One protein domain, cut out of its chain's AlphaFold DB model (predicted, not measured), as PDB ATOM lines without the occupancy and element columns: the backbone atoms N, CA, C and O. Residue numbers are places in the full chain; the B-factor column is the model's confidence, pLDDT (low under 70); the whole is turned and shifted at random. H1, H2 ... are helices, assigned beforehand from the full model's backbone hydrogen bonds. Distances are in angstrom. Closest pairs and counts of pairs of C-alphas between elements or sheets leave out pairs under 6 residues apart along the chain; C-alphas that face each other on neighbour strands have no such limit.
ATOM      1  N   ASN A 226     156.975 138.360 113.431       72.31
ATOM      2  CA  ASN A 226     156.838 137.614 114.683       72.31
ATOM      3  C   ASN A 226     157.482 136.221 114.618       72.31
ATOM      4  O   ASN A 226     158.013 135.745 115.611       72.31
ATOM      5  N   MET A 227     157.449 135.555 113.460       68.88
ATOM      6  CA  MET A 227     158.033 134.218 113.328       68.88
ATOM      7  C   MET A 227     159.566 134.258 113.347       68.88
ATOM      8  O   MET A 227     160.192 133.389 113.944       68.88
ATOM      9  N   LEU A 228     160.164 135.283 112.733       71.62
ATOM     10  CA  LEU A 228     161.609 135.523 112.782       71.62
ATOM     11  C   LEU A 228     162.082 135.848 114.199       71.62
ATOM     12  O   LEU A 228     163.104 135.326 114.634       71.62
ATOM     13  N   GLN A 229     161.320 136.676 114.914       77.38
ATOM     14  CA  GLN A 229     161.625 137.032 116.293       77.38
ATOM     15  C   GLN A 229     161.621 135.798 117.210       77.38
ATOM     16  O   GLN A 229     162.584 135.593 117.941       77.38
ATOM     17  N   ASN A 230     160.609 134.931 117.105       77.56
ATOM     18  CA  ASN A 230     160.536 133.712 117.917       77.56
ATOM     19  C   ASN A 230     161.748 132.787 117.697       77.56
ATOM     20  O   ASN A 230     162.315 132.278 118.653       77.56
ATOM     21  N   LEU A 231     162.200 132.612 116.448       75.50
ATOM     22  CA  LEU A 231     163.366 131.767 116.148       75.50
ATOM     23  C   LEU A 231     164.682 132.351 116.687       75.50
ATOM     24  O   LEU A 231     165.589 131.608 117.053       75.50
ATOM     25  N   GLN A 232     164.807 133.681 116.726       80.50
ATOM     26  CA  GLN A 232     165.962 134.346 117.337       80.50
ATOM     27  C   GLN A 232     165.961 134.178 118.859       80.50
ATOM     28  O   GLN A 232     167.018 133.938 119.443       80.50
ATOM     29  N   GLU A 233     164.786 134.274 119.483       85.69
ATOM     30  CA  GLU A 233     164.603 134.019 120.912       85.69
ATOM     31  C   GLU A 233     164.945 132.559 121.265       85.69
ATOM     32  O   GLU A 233     165.667 132.330 122.235       85.69
ATOM     33  N   ASP A 234     164.556 131.591 120.425       79.12
ATOM     34  CA  ASP A 234     164.889 130.169 120.604       79.12
ATOM     35  C   ASP A 234     166.411 129.915 120.558       79.12
ATOM     36  O   ASP A 234     166.965 129.229 121.418       79.12
ATOM     37  N   VAL A 235     167.121 130.506 119.586       76.94
ATOM     38  CA  VAL A 235     168.590 130.388 119.484       76.94
ATOM     39  C   VAL A 235     169.282 131.012 120.695       76.94
ATOM     40  O   VAL A 235     170.233 130.443 121.234       76.94
ATOM     41  N   GLU A 236     168.818 132.183 121.122       83.81
ATOM     42  CA  GLU A 236     169.353 132.892 122.283       83.81
ATOM     43  C   GLU A 236     169.146 132.097 123.577       83.81
ATOM     44  O   GLU A 236     170.042 132.038 124.421       83.81
ATOM     45  N   GLN A 237     168.008 131.418 123.712       86.62
ATOM     46  CA  GLN A 237     167.766 130.507 124.820       86.62
ATOM     47  C   GLN A 237     168.736 129.314 124.796       86.62
ATOM     48  O   GLN A 237     169.400 129.056 125.801       86.62
ATOM     49  N   SER A 238     168.891 128.628 123.657       79.69
ATOM     50  CA  SER A 238     169.790 127.467 123.555       79.69
ATOM     51  C   SER A 238     171.264 127.813 123.813       79.69
ATOM     52  O   SER A 238     172.009 126.997 124.354       79.69
ATOM     53  N   ARG A 239     171.701 129.037 123.484       80.50
ATOM     54  CA  ARG A 239     173.054 129.528 123.811       80.50
ATOM     55  C   ARG A 239     173.292 129.610 125.316       80.50
ATOM     56  O   ARG A 239     174.346 129.195 125.793       80.50
ATOM     57  N   ARG A 240     172.316 130.131 126.063       85.81
ATOM     58  CA  ARG A 240     172.396 130.222 127.529       85.81
ATOM     59  C   ARG A 240     172.401 128.842 128.165       85.81
ATOM     60  O   ARG A 240     173.209 128.595 129.053       85.81
ATOM     61  N   GLU A 241     171.553 127.941 127.675       85.56
ATOM     62  CA  GLU A 241     171.477 126.561 128.158       85.56
ATOM     63  C   GLU A 241     172.823 125.827 128.032       85.56
ATOM     64  O   GLU A 241     173.232 125.158 128.977       85.56
ATOM     65  N   LEU A 242     173.570 126.022 126.937       82.25
ATOM     66  CA  LEU A 242     174.908 125.440 126.777       82.25
ATOM     67  C   LEU A 242     175.913 125.959 127.818       82.25
ATOM     68  O   LEU A 242     176.611 125.164 128.446       82.25
ATOM     69  N   ILE A 243     175.960 127.276 128.042       80.00
ATOM     70  CA  ILE A 243     176.852 127.885 129.045       80.00
ATOM     71  C   ILE A 243     176.526 127.346 130.444       80.00
ATOM     72  O   ILE A 243     177.421 127.023 131.225       80.00
ATOM     73  N   PHE A 244     175.236 127.217 130.753       87.38
ATOM     74  CA  PHE A 244     174.770 126.702 132.034       87.38
ATOM     75  C   PHE A 244     175.110 125.217 132.221       87.38
ATOM     76  O   PHE A 244     175.554 124.837 133.306       87.38
ATOM     77  N   ALA A 245     174.965 124.397 131.174       82.06
ATOM     78  CA  ALA A 245     175.357 122.988 131.183       82.06
ATOM     79  C   ALA A 245     176.864 122.812 131.427       82.06
ATOM     80  O   ALA A 245     177.258 122.000 132.263       82.06
ATOM     81  N   MET A 246     177.706 123.589 130.734       76.12
ATOM     82  CA  MET A 246     179.167 123.525 130.881       76.12
ATOM     83  C   MET A 246     179.609 123.902 132.294       76.12
ATOM     84  O   MET A 246     180.341 123.144 132.930       76.12
ATOM     85  N   TYR A 247     179.070 125.004 132.825       81.31
ATOM     86  CA  TYR A 247     179.356 125.449 134.187       81.31
ATOM     87  C   TYR A 247     178.978 124.390 135.237       81.31
ATOM     88  O   TYR A 247     179.752 124.113 136.150       81.31
ATOM     89  N   GLN A 248     177.813 123.742 135.102       81.81
ATOM     90  CA  GLN A 248     177.395 122.673 136.022       81.81
ATOM     91  C   GLN A 248     178.241 121.401 135.911       81.81
ATOM     92  O   GLN A 248     178.419 120.703 136.908       81.81
ATOM     93  N   ALA A 249     178.772 121.107 134.724       76.38
ATOM     94  CA  ALA A 249     179.659 119.972 134.492       76.38
ATOM     95  C   ALA A 249     181.095 120.204 135.006       76.38
ATOM     96  O   ALA A 249     181.925 119.303 134.894       76.38
ATOM     97  N   GLY A 250     181.394 121.385 135.565       68.62
ATOM     98  CA  GLY A 250     182.749 121.760 135.978       68.62
ATOM     99  C   GLY A 250     183.691 121.983 134.794       68.62
ATOM    100  O   GLY A 250     184.902 121.855 134.944       68.62
ATOM    101  N   ILE A 251     183.134 122.269 133.616       69.56
ATOM    102  CA  ILE A 251     183.881 122.613 132.409       69.56
ATOM    103  C   ILE A 251     183.934 124.134 132.332       69.56
ATOM    104  O   ILE A 251     182.898 124.790 132.454       69.56
ATOM    105  N   ASP A 252     185.125 124.684 132.113       69.25
ATOM    106  CA  ASP A 252     185.303 126.122 131.937       69.25
ATOM    107  C   ASP A 252     184.503 126.619 130.710       69.25
ATOM    108  O   ASP A 252     184.744 126.166 129.585       69.25
ATOM    109  N   PRO A 253     183.519 127.521 130.895       66.38
ATOM    110  CA  PRO A 253     182.741 128.068 129.794       66.38
ATOM    111  C   PRO A 253     183.457 129.214 129.056       66.38
ATOM    112  O   PRO A 253     182.845 129.780 128.149       66.38
ATOM    113  N   HIS A 254     184.700 129.573 129.412       70.00
ATOM    114  CA  HIS A 254     185.463 130.706 128.870       70.00
ATOM    115  C   HIS A 254     185.322 130.880 127.352       70.00
ATOM    116  O   HIS A 254     184.803 131.903 126.899       70.00
ATOM    117  N   ASP A 255     185.709 129.875 126.560       61.91
ATOM    118  CA  ASP A 255     185.723 129.962 125.091       61.91
ATOM    119  C   ASP A 255     184.314 130.066 124.490       61.91
ATOM    120  O   ASP A 255     184.077 130.721 123.466       61.91
ATOM    121  N   VAL A 256     183.336 129.454 125.153       63.69
ATOM    122  CA  VAL A 256     181.934 129.497 124.734       63.69
ATOM    123  C   VAL A 256     181.311 130.854 125.068       63.69
ATOM    124  O   VAL A 256     180.598 131.421 124.246       63.69
ATOM    125  N   ILE A 257     181.638 131.450 126.215       66.88
ATOM    126  CA  ILE A 257     181.216 132.817 126.549       66.88
ATOM    127  C   ILE A 257     181.931 133.826 125.644       66.88
ATOM    128  O   ILE A 257     181.287 134.760 125.172       66.88
ATOM    129  N   LEU A 258     183.220 133.631 125.343       66.88
ATOM    130  CA  LEU A 258     183.975 134.484 124.423       66.88
ATOM    131  C   LEU A 258     183.322 134.520 123.038       66.88
ATOM    132  O   LEU A 258     183.137 135.596 122.467       66.88
ATOM    133  N   SER A 259     182.948 133.348 122.520       61.00
ATOM    134  CA  SER A 259     182.354 133.209 121.188       61.00
ATOM    135  C   SER A 259     180.891 133.658 121.112       61.00
ATOM    136  O   SER A 259     180.472 134.170 120.073       61.00
ATOM    137  N   LEU A 260     180.107 133.499 122.184       66.25
ATOM    138  CA  LEU A 260     178.668 133.792 122.175       66.25
ATOM    139  C   LEU A 260     178.306 135.161 122.771       66.25
ATOM    140  O   LEU A 260     177.360 135.796 122.306       66.25
ATOM    141  N   TYR A 261     179.051 135.634 123.774       74.06
ATOM    142  CA  TYR A 261     178.768 136.859 124.529       74.06
ATOM    143  C   TYR A 261     180.049 137.608 124.912       74.06
ATOM    144  O   TYR A 261     180.372 137.769 126.090       74.06
ATOM    145  N   HIS A 262     180.745 138.149 123.915       72.25
ATOM    146  CA  HIS A 262     182.016 138.858 124.093       72.25
ATOM    147  C   HIS A 262     181.994 139.954 125.183       72.25
ATOM    148  O   HIS A 262     182.924 140.080 125.971       72.25
ATOM    149  N   ASN A 263     180.887 140.695 125.320       76.94
ATOM    150  CA  ASN A 263     180.743 141.715 126.370       76.94
ATOM    151  C   ASN A 263     180.686 141.117 127.789       76.94
ATOM    152  O   ASN A 263     181.168 141.723 128.744       76.94
ATOM    153  N   ILE A 264     180.064 139.942 127.931       75.69
ATOM    154  CA  ILE A 264     179.986 139.217 129.204       75.69
ATOM    155  C   ILE A 264     181.350 138.612 129.513       75.69
ATOM    156  O   ILE A 264     181.818 138.713 130.644       75.69
ATOM    157  N   HIS A 265     182.016 138.069 128.493       79.50
ATOM    158  CA  HIS A 265     183.386 137.587 128.592       79.50
ATOM    159  C   HIS A 265     184.332 138.675 129.112       79.50
ATOM    160  O   HIS A 265     184.946 138.489 130.158       79.50
ATOM    161  N   ALA A 266     184.361 139.850 128.477       74.44
ATOM    162  CA  ALA A 266     185.213 140.966 128.886       74.44
ATOM    163  C   ALA A 266     184.954 141.423 130.336       74.44
ATOM    164  O   ALA A 266     185.888 141.784 131.053       74.44
ATOM    165  N   ALA A 267     183.701 141.377 130.801       76.25
ATOM    166  CA  ALA A 267     183.348 141.729 132.176       76.25
ATOM    167  C   ALA A 267     183.809 140.675 133.203       76.25
ATOM    168  O   ALA A 267     184.281 141.023 134.291       76.25
ATOM    169  N   VAL A 268     183.680 139.390 132.862       72.50
ATOM    170  CA  VAL A 268     184.025 138.267 133.743       72.50
ATOM    171  C   VAL A 268     185.527 138.030 133.775       72.50
ATOM    172  O   VAL A 268     186.110 137.963 134.853       72.50
ATOM    173  N   TYR A 269     186.164 137.981 132.612       71.38
ATOM    174  CA  TYR A 269     187.544 137.542 132.455       71.38
ATOM    175  C   TYR A 269     188.539 138.702 132.319       71.38
ATOM    176  O   TYR A 269     189.726 138.480 132.521       71.38
ATOM    177  N   GLN A 270     188.071 139.949 132.122       66.31
ATOM    178  CA  GLN A 270     188.902 141.144 131.875       66.31
ATOM    179  C   GLN A 270     189.852 140.933 130.682       66.31
ATOM    180  O   GLN A 270     190.878 140.268 130.807       66.31
ATOM    181  N   GLU A 271     189.529 141.523 129.523       52.62
ATOM    182  CA  GLU A 271     190.389 141.470 128.326       52.62
ATOM    183  C   GLU A 271     191.870 141.697 128.683       52.62
ATOM    184  O   GLU A 271     192.240 142.725 129.255       52.62
ATOM    185  N   GLY A 272     192.714 140.709 128.369       50.62
ATOM    186  CA  GLY A 272     194.159 140.768 128.601       50.62
ATOM    187  C   GLY A 272     194.655 140.303 129.977       50.62
ATOM    188  O   GLY A 272     195.837 140.494 130.259       50.62
ATOM    189  N   ARG A 273     193.808 139.709 130.833       51.75
ATOM    190  CA  ARG A 273     194.250 139.072 132.095       51.75
ATOM    191  C   ARG A 273     194.089 137.556 132.163       51.75
ATOM    192  O   ARG A 273     194.795 136.946 132.955       51.75
ATOM    193  N   VAL A 274     193.227 136.958 131.346       52.31
ATOM    194  CA  VAL A 274     193.264 135.507 131.118       52.31
ATOM    195  C   VAL A 274     194.321 135.231 130.060       52.31
ATOM    196  O   VAL A 274     194.336 135.864 129.001       52.31
ATOM    197  N   HIS A 275     195.257 134.347 130.391       51.44
ATOM    198  CA  HIS A 275     196.401 133.997 129.565       51.44
ATOM    199  C   HIS A 275     195.956 133.223 128.313       51.44
ATOM    200  O   HIS A 275     196.023 132.004 128.258       51.44
ATOM    201  N   CYS A 276     195.527 133.941 127.274       43.62
ATOM    202  CA  CYS A 276     195.208 133.376 125.957       43.62
ATOM    203  C   CYS A 276     196.455 133.155 125.078       43.62
ATOM    204  O   CYS A 276     196.332 133.071 123.856       43.62
ATOM    205  N   ASP A 277     197.654 133.143 125.663       46.81
ATOM    206  CA  ASP A 277     198.895 132.942 124.919       46.81
ATOM    207  C   ASP A 277     199.142 131.431 124.759       46.81
ATOM    208  O   ASP A 277     199.403 130.751 125.755       46.81
ATOM    209  N   PRO A 278     199.058 130.883 123.532       44.75
ATOM    210  CA  PRO A 278     199.274 129.460 123.281       44.75
ATOM    211  C   PRO A 278     200.710 129.005 123.588       44.75
ATOM    212  O   PRO A 278     200.967 127.801 123.604       44.75
ATOM    213  N   GLU A 279     201.647 129.934 123.816       43.50
ATOM    214  CA  GLU A 279     203.015 129.628 124.240       43.50
ATOM    215  C   GLU A 279     203.162 129.469 125.762       43.50
ATOM    216  O   GLU A 279     204.188 128.961 126.227       43.50
ATOM    217  N   ILE A 280     202.151 129.851 126.552       46.03
ATOM    218  CA  ILE A 280     202.170 129.664 128.004       46.03
ATOM    219  C   ILE A 280     201.791 128.207 128.308       46.03
ATOM    220  O   ILE A 280     200.716 127.748 127.912       46.03
ATOM    221  N   PRO A 281     202.665 127.434 128.979       40.50
ATOM    222  CA  PRO A 281     202.384 126.041 129.287       40.50
ATOM    223  C   PRO A 281     201.109 125.944 130.129       40.50
ATOM    224  O   PRO A 281     200.988 126.613 131.150       40.50
ATOM    225  N   TYR A 282     200.199 125.076 129.680       41.69
ATOM    226  CA  TYR A 282     198.868 124.742 130.217       41.69
ATOM    227  C   TYR A 282     198.919 124.086 131.615       41.69
ATOM    228  O   TYR A 282     198.274 123.069 131.869       41.69
ATOM    229  N   VAL A 283     199.780 124.586 132.498       40.91
ATOM    230  CA  VAL A 283     200.047 124.024 133.817       40.91
ATOM    231  C   VAL A 283     199.553 125.024 134.856       40.91
ATOM    232  O   VAL A 283     200.262 125.952 135.229       40.91
ATOM    233  N   ASP A 284     198.326 124.771 135.305       45.16
ATOM    234  CA  ASP A 284     197.807 125.127 136.627       45.16
ATOM    235  C   ASP A 284     197.689 126.618 136.981       45.16
ATOM    236  O   ASP A 284     198.178 127.054 138.024       45.16
ATOM    237  N   GLU A 285     196.922 127.383 136.208       51.06
ATOM    238  CA  GLU A 285     196.211 128.529 136.788       51.06
ATOM    239  C   GLU A 285     194.706 128.276 136.679       51.06
ATOM    240  O   GLU A 285     194.070 128.585 135.676       51.06
ATOM    241  N   GLU A 286     194.146 127.640 137.715       55.84
ATOM    242  CA  GLU A 286     192.703 127.682 137.968       55.84
ATOM    243  C   GLU A 286     192.252 129.150 137.971       55.84
ATOM    244  O   GLU A 286     192.940 130.010 138.537       55.84
ATOM    245  N   ASP A 287     191.093 129.434 137.369       62.06
ATOM    246  CA  ASP A 287     190.474 130.756 137.434       62.06
ATOM    247  C   ASP A 287     190.497 131.271 138.875       62.06
ATOM    248  O   ASP A 287     190.073 130.589 139.816       62.06
ATOM    249  N   THR A 288     190.992 132.498 139.067       69.81
ATOM    250  CA  THR A 288     191.078 133.066 140.413       69.81
ATOM    251  C   THR A 288     189.689 133.072 141.071       69.81
ATOM    252  O   THR A 288     188.684 133.268 140.381       69.81
ATOM    253  N   PRO A 289     189.585 132.935 142.407       73.75
ATOM    254  CA  PRO A 289     188.295 132.989 143.098       73.75
ATOM    255  C   PRO A 289     187.462 134.232 142.736       73.75
ATOM    256  O   PRO A 289     186.248 134.150 142.584       73.75
ATOM    257  N   GLU A 290     188.123 135.368 142.500       76.06
ATOM    258  CA  GLU A 290     187.500 136.616 142.039       76.06
ATOM    259  C   GLU A 290     186.907 136.516 140.619       76.06
ATOM    260  O   GLU A 290     185.917 137.171 140.295       76.06
ATOM    261  N   THR A 291     187.516 135.725 139.736       74.31
ATOM    262  CA  THR A 291     187.008 135.444 138.382       74.31
ATOM    263  C   THR A 291     185.797 134.524 138.451       74.31
ATOM    264  O   THR A 291     184.766 134.830 137.850       74.31
ATOM    265  N   MET A 292     185.853 133.493 139.295       75.06
ATOM    266  CA  MET A 292     184.723 132.595 139.542       75.06
ATOM    267  C   MET A 292     183.521 133.310 140.177       75.06
ATOM    268  O   MET A 292     182.376 133.048 139.804       75.06
ATOM    269  N   GLU A 293     183.746 134.271 141.078       81.31
ATOM    270  CA  GLU A 293     182.679 135.113 141.638       81.31
ATOM    271  C   GLU A 293     182.021 136.006 140.576       81.31
ATOM    272  O   GLU A 293     180.790 136.119 140.525       81.31
ATOM    273  N   ARG A 294     182.818 136.610 139.686       81.75
ATOM    274  CA  ARG A 294     182.302 137.411 138.565       81.75
ATOM    275  C   ARG A 294     181.515 136.555 137.575       81.75
ATOM    276  O   ARG A 294     180.449 136.983 137.129       81.75
ATOM    277  N   LEU A 295     181.993 135.345 137.283       82.25
ATOM    278  CA  LEU A 295     181.297 134.377 136.439       82.25
ATOM    279  C   LEU A 295     179.947 133.995 137.055       82.25
ATOM    280  O   LEU A 295     178.915 134.123 136.398       82.25
ATOM    281  N   ALA A 296     179.914 133.623 138.336       82.19
ATOM    282  CA  ALA A 296     178.676 133.271 139.031       82.19
ATOM    283  C   ALA A 296     177.648 134.422 139.030       82.19
ATOM    284  O   ALA A 296     176.448 134.193 138.823       82.19
ATOM    285  N   ALA A 297     178.098 135.670 139.206       85.12
ATOM    286  CA  ALA A 297     177.239 136.852 139.125       85.12
ATOM    287  C   ALA A 297     176.676 137.061 137.707       85.12
ATOM    288  O   ALA A 297     175.473 137.284 137.544       85.12
ATOM    289  N   ALA A 298     177.513 136.927 136.675       84.56
ATOM    290  CA  ALA A 298     177.099 137.050 135.280       84.56
ATOM    291  C   ALA A 298     176.087 135.964 134.874       84.56
ATOM    292  O   ALA A 298     175.050 136.271 134.286       84.56
ATOM    293  N   LEU A 299     176.328 134.707 135.259       83.75
ATOM    294  CA  LEU A 299     175.398 133.598 135.020       83.75
ATOM    295  C   LEU A 299     174.064 133.809 135.747       83.75
ATOM    296  O   LEU A 299     172.996 133.563 135.182       83.75
ATOM    297  N   THR A 300     174.096 134.340 136.972       84.75
ATOM    298  CA  THR A 300     172.876 134.704 137.708       84.75
ATOM    299  C   THR A 300     172.068 135.766 136.962       84.75
ATOM    300  O   THR A 300     170.853 135.617 136.825       84.75
ATOM    301  N   HIS A 301     172.723 136.795 136.416       84.06
ATOM    302  CA  HIS A 301     172.063 137.816 135.596       84.06
ATOM    303  C   HIS A 301     171.463 137.259 134.299       84.06
ATOM    304  O   HIS A 301     170.412 137.729 133.868       84.06
ATOM    305  N   LEU A 302     172.085 136.236 133.708       80.75
ATOM    306  CA  LEU A 302     171.571 135.538 132.526       80.75
ATOM    307  C   LEU A 302     170.381 134.611 132.819       80.75
ATOM    308  O   LEU A 302     169.758 134.112 131.880       80.75
ATOM    309  N   GLY A 303     170.044 134.396 134.095       81.50
ATOM    310  CA  GLY A 303     168.915 133.567 134.508       81.50
ATOM    311  C   GLY A 303     169.281 132.130 134.877       81.50
ATOM    312  O   GLY A 303     168.397 131.279 134.887       81.50
ATOM    313  N   PHE A 304     170.540 131.848 135.236       78.50
ATOM    314  CA  PHE A 304     170.990 130.507 135.649       78.50
ATOM    315  C   PHE A 304     170.119 129.873 136.748       78.50
ATOM    316  O   PHE A 304     169.921 128.665 136.770       78.50
ATOM    317  N   GLN A 305     169.520 130.678 137.632       74.25
ATOM    318  CA  GLN A 305     168.620 130.185 138.686       74.25
ATOM    319  C   GLN A 305     167.338 129.514 138.158       74.25
ATOM    320  O   GLN A 305     166.693 128.769 138.889       74.25
ATOM    321  N   GLN A 306     166.952 129.795 136.913       74.44
ATOM    322  CA  GLN A 306     165.761 129.246 136.256       74.44
ATOM    323  C   GLN A 306     166.106 128.054 135.347       74.44
ATOM    324  O   GLN A 306     165.218 127.482 134.717       74.44
ATOM    325  N   TYR A 307     167.388 127.685 135.272       76.94
ATOM    326  CA  TYR A 307     167.888 126.638 134.394       76.94
ATOM    327  C   TYR A 307     167.539 125.233 134.901       76.94
ATOM    328  O   TYR A 307     167.629 124.927 136.092       76.94
ATOM    329  N   ASN A 308     167.176 124.350 133.972       72.06
ATOM    330  CA  ASN A 308     166.935 122.941 134.252       72.06
ATOM    331  C   ASN A 308     168.268 122.181 134.309       72.06
ATOM    332  O   ASN A 308     168.836 121.841 133.275       72.06
ATOM    333  N   ALA A 309     168.730 121.859 135.517       68.94
ATOM    334  CA  ALA A 309     170.017 121.199 135.758       68.94
ATOM    335  C   ALA A 309     170.141 119.754 135.218       68.94
ATOM    336  O   ALA A 309     171.160 119.105 135.424       68.94
ATOM    337  N   ASN A 310     169.103 119.222 134.563       77.31
ATOM    338  CA  ASN A 310     169.107 117.866 134.007       77.31
ATOM    339  C   ASN A 310     169.642 117.785 132.568       77.31
ATOM    340  O   ASN A 310     169.768 116.678 132.051       77.31
ATOM    341  N   LEU A 311     169.895 118.915 131.906       80.38
ATOM    342  CA  LEU A 311     170.359 118.937 130.519       80.38
ATOM    343  C   LEU A 311     171.877 118.715 130.471       80.38
ATOM    344  O   LEU A 311     172.641 119.489 131.054       80.38
ATOM    345  N   SER A 312     172.314 117.659 129.784       81.88
ATOM    346  CA  SER A 312     173.741 117.397 129.578       81.88
ATOM    347  C   SER A 312     174.367 118.388 128.588       81.88
ATOM    348  O   SER A 312     173.675 119.000 127.773       81.88
ATOM    349  N   VAL A 313     175.697 118.528 128.623       76.50
ATOM    350  CA  VAL A 313     176.434 119.407 127.694       76.50
ATOM    351  C   VAL A 313     176.206 118.993 126.235       76.50
ATOM    352  O   VAL A 313     175.977 119.849 125.384       76.50
ATOM    353  N   GLU A 314     176.199 117.687 125.953       77.00
ATOM    354  CA  GLU A 314     175.959 117.139 124.610       77.00
ATOM    355  C   GLU A 314     174.543 117.458 124.104       77.00
ATOM    356  O   GLU A 314     174.367 117.881 122.959       77.00
ATOM    357  N   GLU A 315     173.525 117.317 124.958       77.50
ATOM    358  CA  GLU A 315     172.141 117.665 124.611       77.50
ATOM    359  C   GLU A 315     171.970 119.173 124.402       77.50
ATOM    360  O   GLU A 315     171.308 119.590 123.449       77.50
ATOM    361  N   ALA A 316     172.601 120.001 125.238       72.00
ATOM    362  CA  ALA A 316     172.577 121.454 125.089       72.00
ATOM    363  C   ALA A 316     173.234 121.905 123.774       72.00
ATOM    364  O   ALA A 316     172.696 122.754 123.058       72.00
ATOM    365  N   GLN A 317     174.360 121.286 123.407       72.81
ATOM    366  CA  GLN A 317     175.034 121.536 122.136       72.81
ATOM    367  C   GLN A 317     174.164 121.109 120.943       72.81
ATOM    368  O   GLN A 317     174.036 121.859 119.973       72.81
ATOM    369  N   GLY A 318     173.521 119.940 121.023       65.06
ATOM    370  CA  GLY A 318     172.592 119.460 119.998       65.06
ATOM    371  C   GLY A 318     171.388 120.388 119.800       65.06
ATOM    372  O   GLY A 318     171.030 120.704 118.661       65.06
ATOM    373  N   ASN A 319     170.805 120.885 120.893       73.94
ATOM    374  CA  ASN A 319     169.699 121.843 120.854       73.94
ATOM    375  C   ASN A 319     170.116 123.158 120.183       73.94
ATOM    376  O   ASN A 319     169.409 123.639 119.295       73.94
ATOM    377  N   LEU A 320     171.295 123.688 120.530       74.62
ATOM    378  CA  LEU A 320     171.836 124.898 119.913       74.62
ATOM    379  C   LEU A 320     172.048 124.729 118.403       74.62
ATOM    380  O   LEU A 320     171.602 125.574 117.628       74.62
ATOM    381  N   MET A 321     172.680 123.631 117.976       68.81
ATOM    382  CA  MET A 321     172.905 123.354 116.553       68.81
ATOM    383  C   MET A 321     171.590 123.218 115.776       68.81
ATOM    384  O   MET A 321     171.481 123.705 114.653       68.81
ATOM    385  N   SER A 322     170.579 122.585 116.374       69.25
ATOM    386  CA  SER A 322     169.249 122.438 115.778       69.25
ATOM    387  C   SER A 322     168.538 123.787 115.624       69.25
ATOM    388  O   SER A 322     168.057 124.114 114.536       69.25
ATOM    389  N   ALA A 323     168.519 124.612 116.676       65.06
ATOM    390  CA  ALA A 323     167.901 125.937 116.650       65.06
ATOM    391  C   ALA A 323     168.586 126.868 115.634       65.06
ATOM    392  O   ALA A 323     167.909 127.524 114.840       65.06
ATOM    393  N   GLN A 324     169.924 126.871 115.601       67.06
ATOM    394  CA  GLN A 324     170.699 127.619 114.608       67.06
ATOM    395  C   GLN A 324     170.426 127.117 113.193       67.06
ATOM    396  O   GLN A 324     170.130 127.920 112.317       67.06
ATOM    397  N   GLY A 325     170.416 125.799 112.978       61.31
ATOM    398  CA  GLY A 325     170.093 125.207 111.682       61.31
ATOM    399  C   GLY A 325     168.694 125.580 111.185       61.31
ATOM    400  O   GLY A 325     168.518 125.863 109.999       61.31
ATOM    401  N   HIS A 326     167.699 125.640 112.075       69.56
ATOM    402  CA  HIS A 326     166.361 126.118 111.727       69.56
ATOM    403  C   HIS A 326     166.356 127.604 111.371       69.56
ATOM    404  O   HIS A 326     165.815 127.956 110.324       69.56
ATOM    405  N   LEU A 327     166.970 128.464 112.190       68.12
ATOM    406  CA  LEU A 327     167.063 129.897 111.908       68.12
ATOM    407  C   LEU A 327     167.812 130.155 110.593       68.12
ATOM    408  O   LEU A 327     167.331 130.937 109.781       68.12
ATOM    409  N   ASP A 328     168.923 129.467 110.341       65.31
ATOM    410  CA  ASP A 328     169.742 129.612 109.137       65.31
ATOM    411  C   ASP A 328     169.017 129.121 107.889       65.31
ATOM    412  O   ASP A 328     169.001 129.816 106.874       65.31
ATOM    413  N   ALA A 329     168.358 127.962 107.948       66.19
ATOM    414  CA  ALA A 329     167.525 127.486 106.848       66.19
ATOM    415  C   ALA A 329     166.397 128.483 106.543       66.19
ATOM    416  O   ALA A 329     166.105 128.757 105.376       66.19
ATOM    417  N   TYR A 330     165.798 129.069 107.581       68.00
ATOM    418  CA  TYR A 330     164.704 130.026 107.447       68.00
ATOM    419  C   TYR A 330     165.176 131.394 106.938       68.00
ATOM    420  O   TYR A 330     164.557 131.962 106.042       68.00
TER     421      TYR A 330
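AT A GLANCE: This is residues 226 to 330 of the 378 residues of an uncharacterized protein of Arundo donax (UniProt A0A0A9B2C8). Two long helices, H1 and H5, lie side by side and run opposite ways along one end of an elongated model; at the other end a smaller group of three helices is folded back and forth, with H3 between H2 and H4, and H2 meets H1 through residues 239 to 243 of H1. Beyond that group residues 276 to 284, in the long loop between H3 and H4, stick out free. The printed part has 105 residues with five named helices, in the order H1, H2, H3, H4, H5, and no named strand; the class is all helix. It is only just compact, close to loose, with a radius of gyration of the C-alphas of 15.1 A, and its C-alphas span 45 by 29 by 23 A.

HOW THE PARTS SIT: H1, residues 226 to 248, is the longest helix, and it touches H5, residues 313 to 330, with 23 pairs of C-alphas within 8 A. The closest C-alphas of the two are those of Ser 238 and Leu 320, 4.9 A apart, and the helices run opposite ways at a shallow tilt of 19 degrees. H1 only just touches H2, residues 254 to 260, with 3 pairs of C-alphas within 8 A, and it does so with its residues 239 to 243 alone. Their closest C-alphas are those of Ile 243 and Val 256, 6.9 A apart; the two form a helical hairpin, opposite ways at a shallow tilt of 1 degree. H2 touches H3, residues 262 to 269, in a second helical hairpin, opposite ways at a shallow tilt of 18 degrees, with the closest C-alphas, those of Leu 258 and His 265, 5.2 A apart. H3 in turn touches H4, residues 289 to 301, in a third helical hairpin; the closest C-alphas are those of Val 268 and Arg 294, 5.2 A apart. H3 and H4 run opposite ways at a steep tilt of 37 degrees, only just past shallow. H4 and H1 are close but not clearly touching, with the closest C-alphas, those of Leu 299 and Phe 244, 7.5 A apart. H5 is apart from H2, H3 and H4, while H1 is apart from H3 and H2 is apart from H4. In H1, H2, H3, H4 and H5 every pair of O i and N i+4 is within hydrogen-bond range.

IN THESE COORDINATES: H1, 23 residues, begins at C-alpha 226 (156.838, 137.614, 114.683) and ends at C-alpha 248 (177.395, 122.673, 136.022), 33.2 A from first to last C-alpha. H5, 18 residues, measures 25.7 A and ends at C-alpha 330 (164.704, 130.026, 107.447). H4, 13 residues, measures 18.5 A. H2 and H3 have 7 and 8 residues and measure 10.0 A and 10.1 A.

THE WHOLE: The two C-alphas farthest apart are those of Asn 226 and Pro 281, 49.2 A, while the first and last printed C-alphas, 226 and 330, are 13.1 A apart. Without residues 276 to 284, which stand free, the body spans 42 by 28 by 21 A. The printed part has no cut. The links from H1 to H2 and from H2 to H3 are tight; those from H3 to H4, 19 residues, and from H4 to H5, 11 residues, are long. The mean pLDDT of the printed part is 70.8, and 42 residues are under 70, among them residues 255 to 260 in H2, the whole link of residues 270 to 288, and residues 321 to 330 in H5.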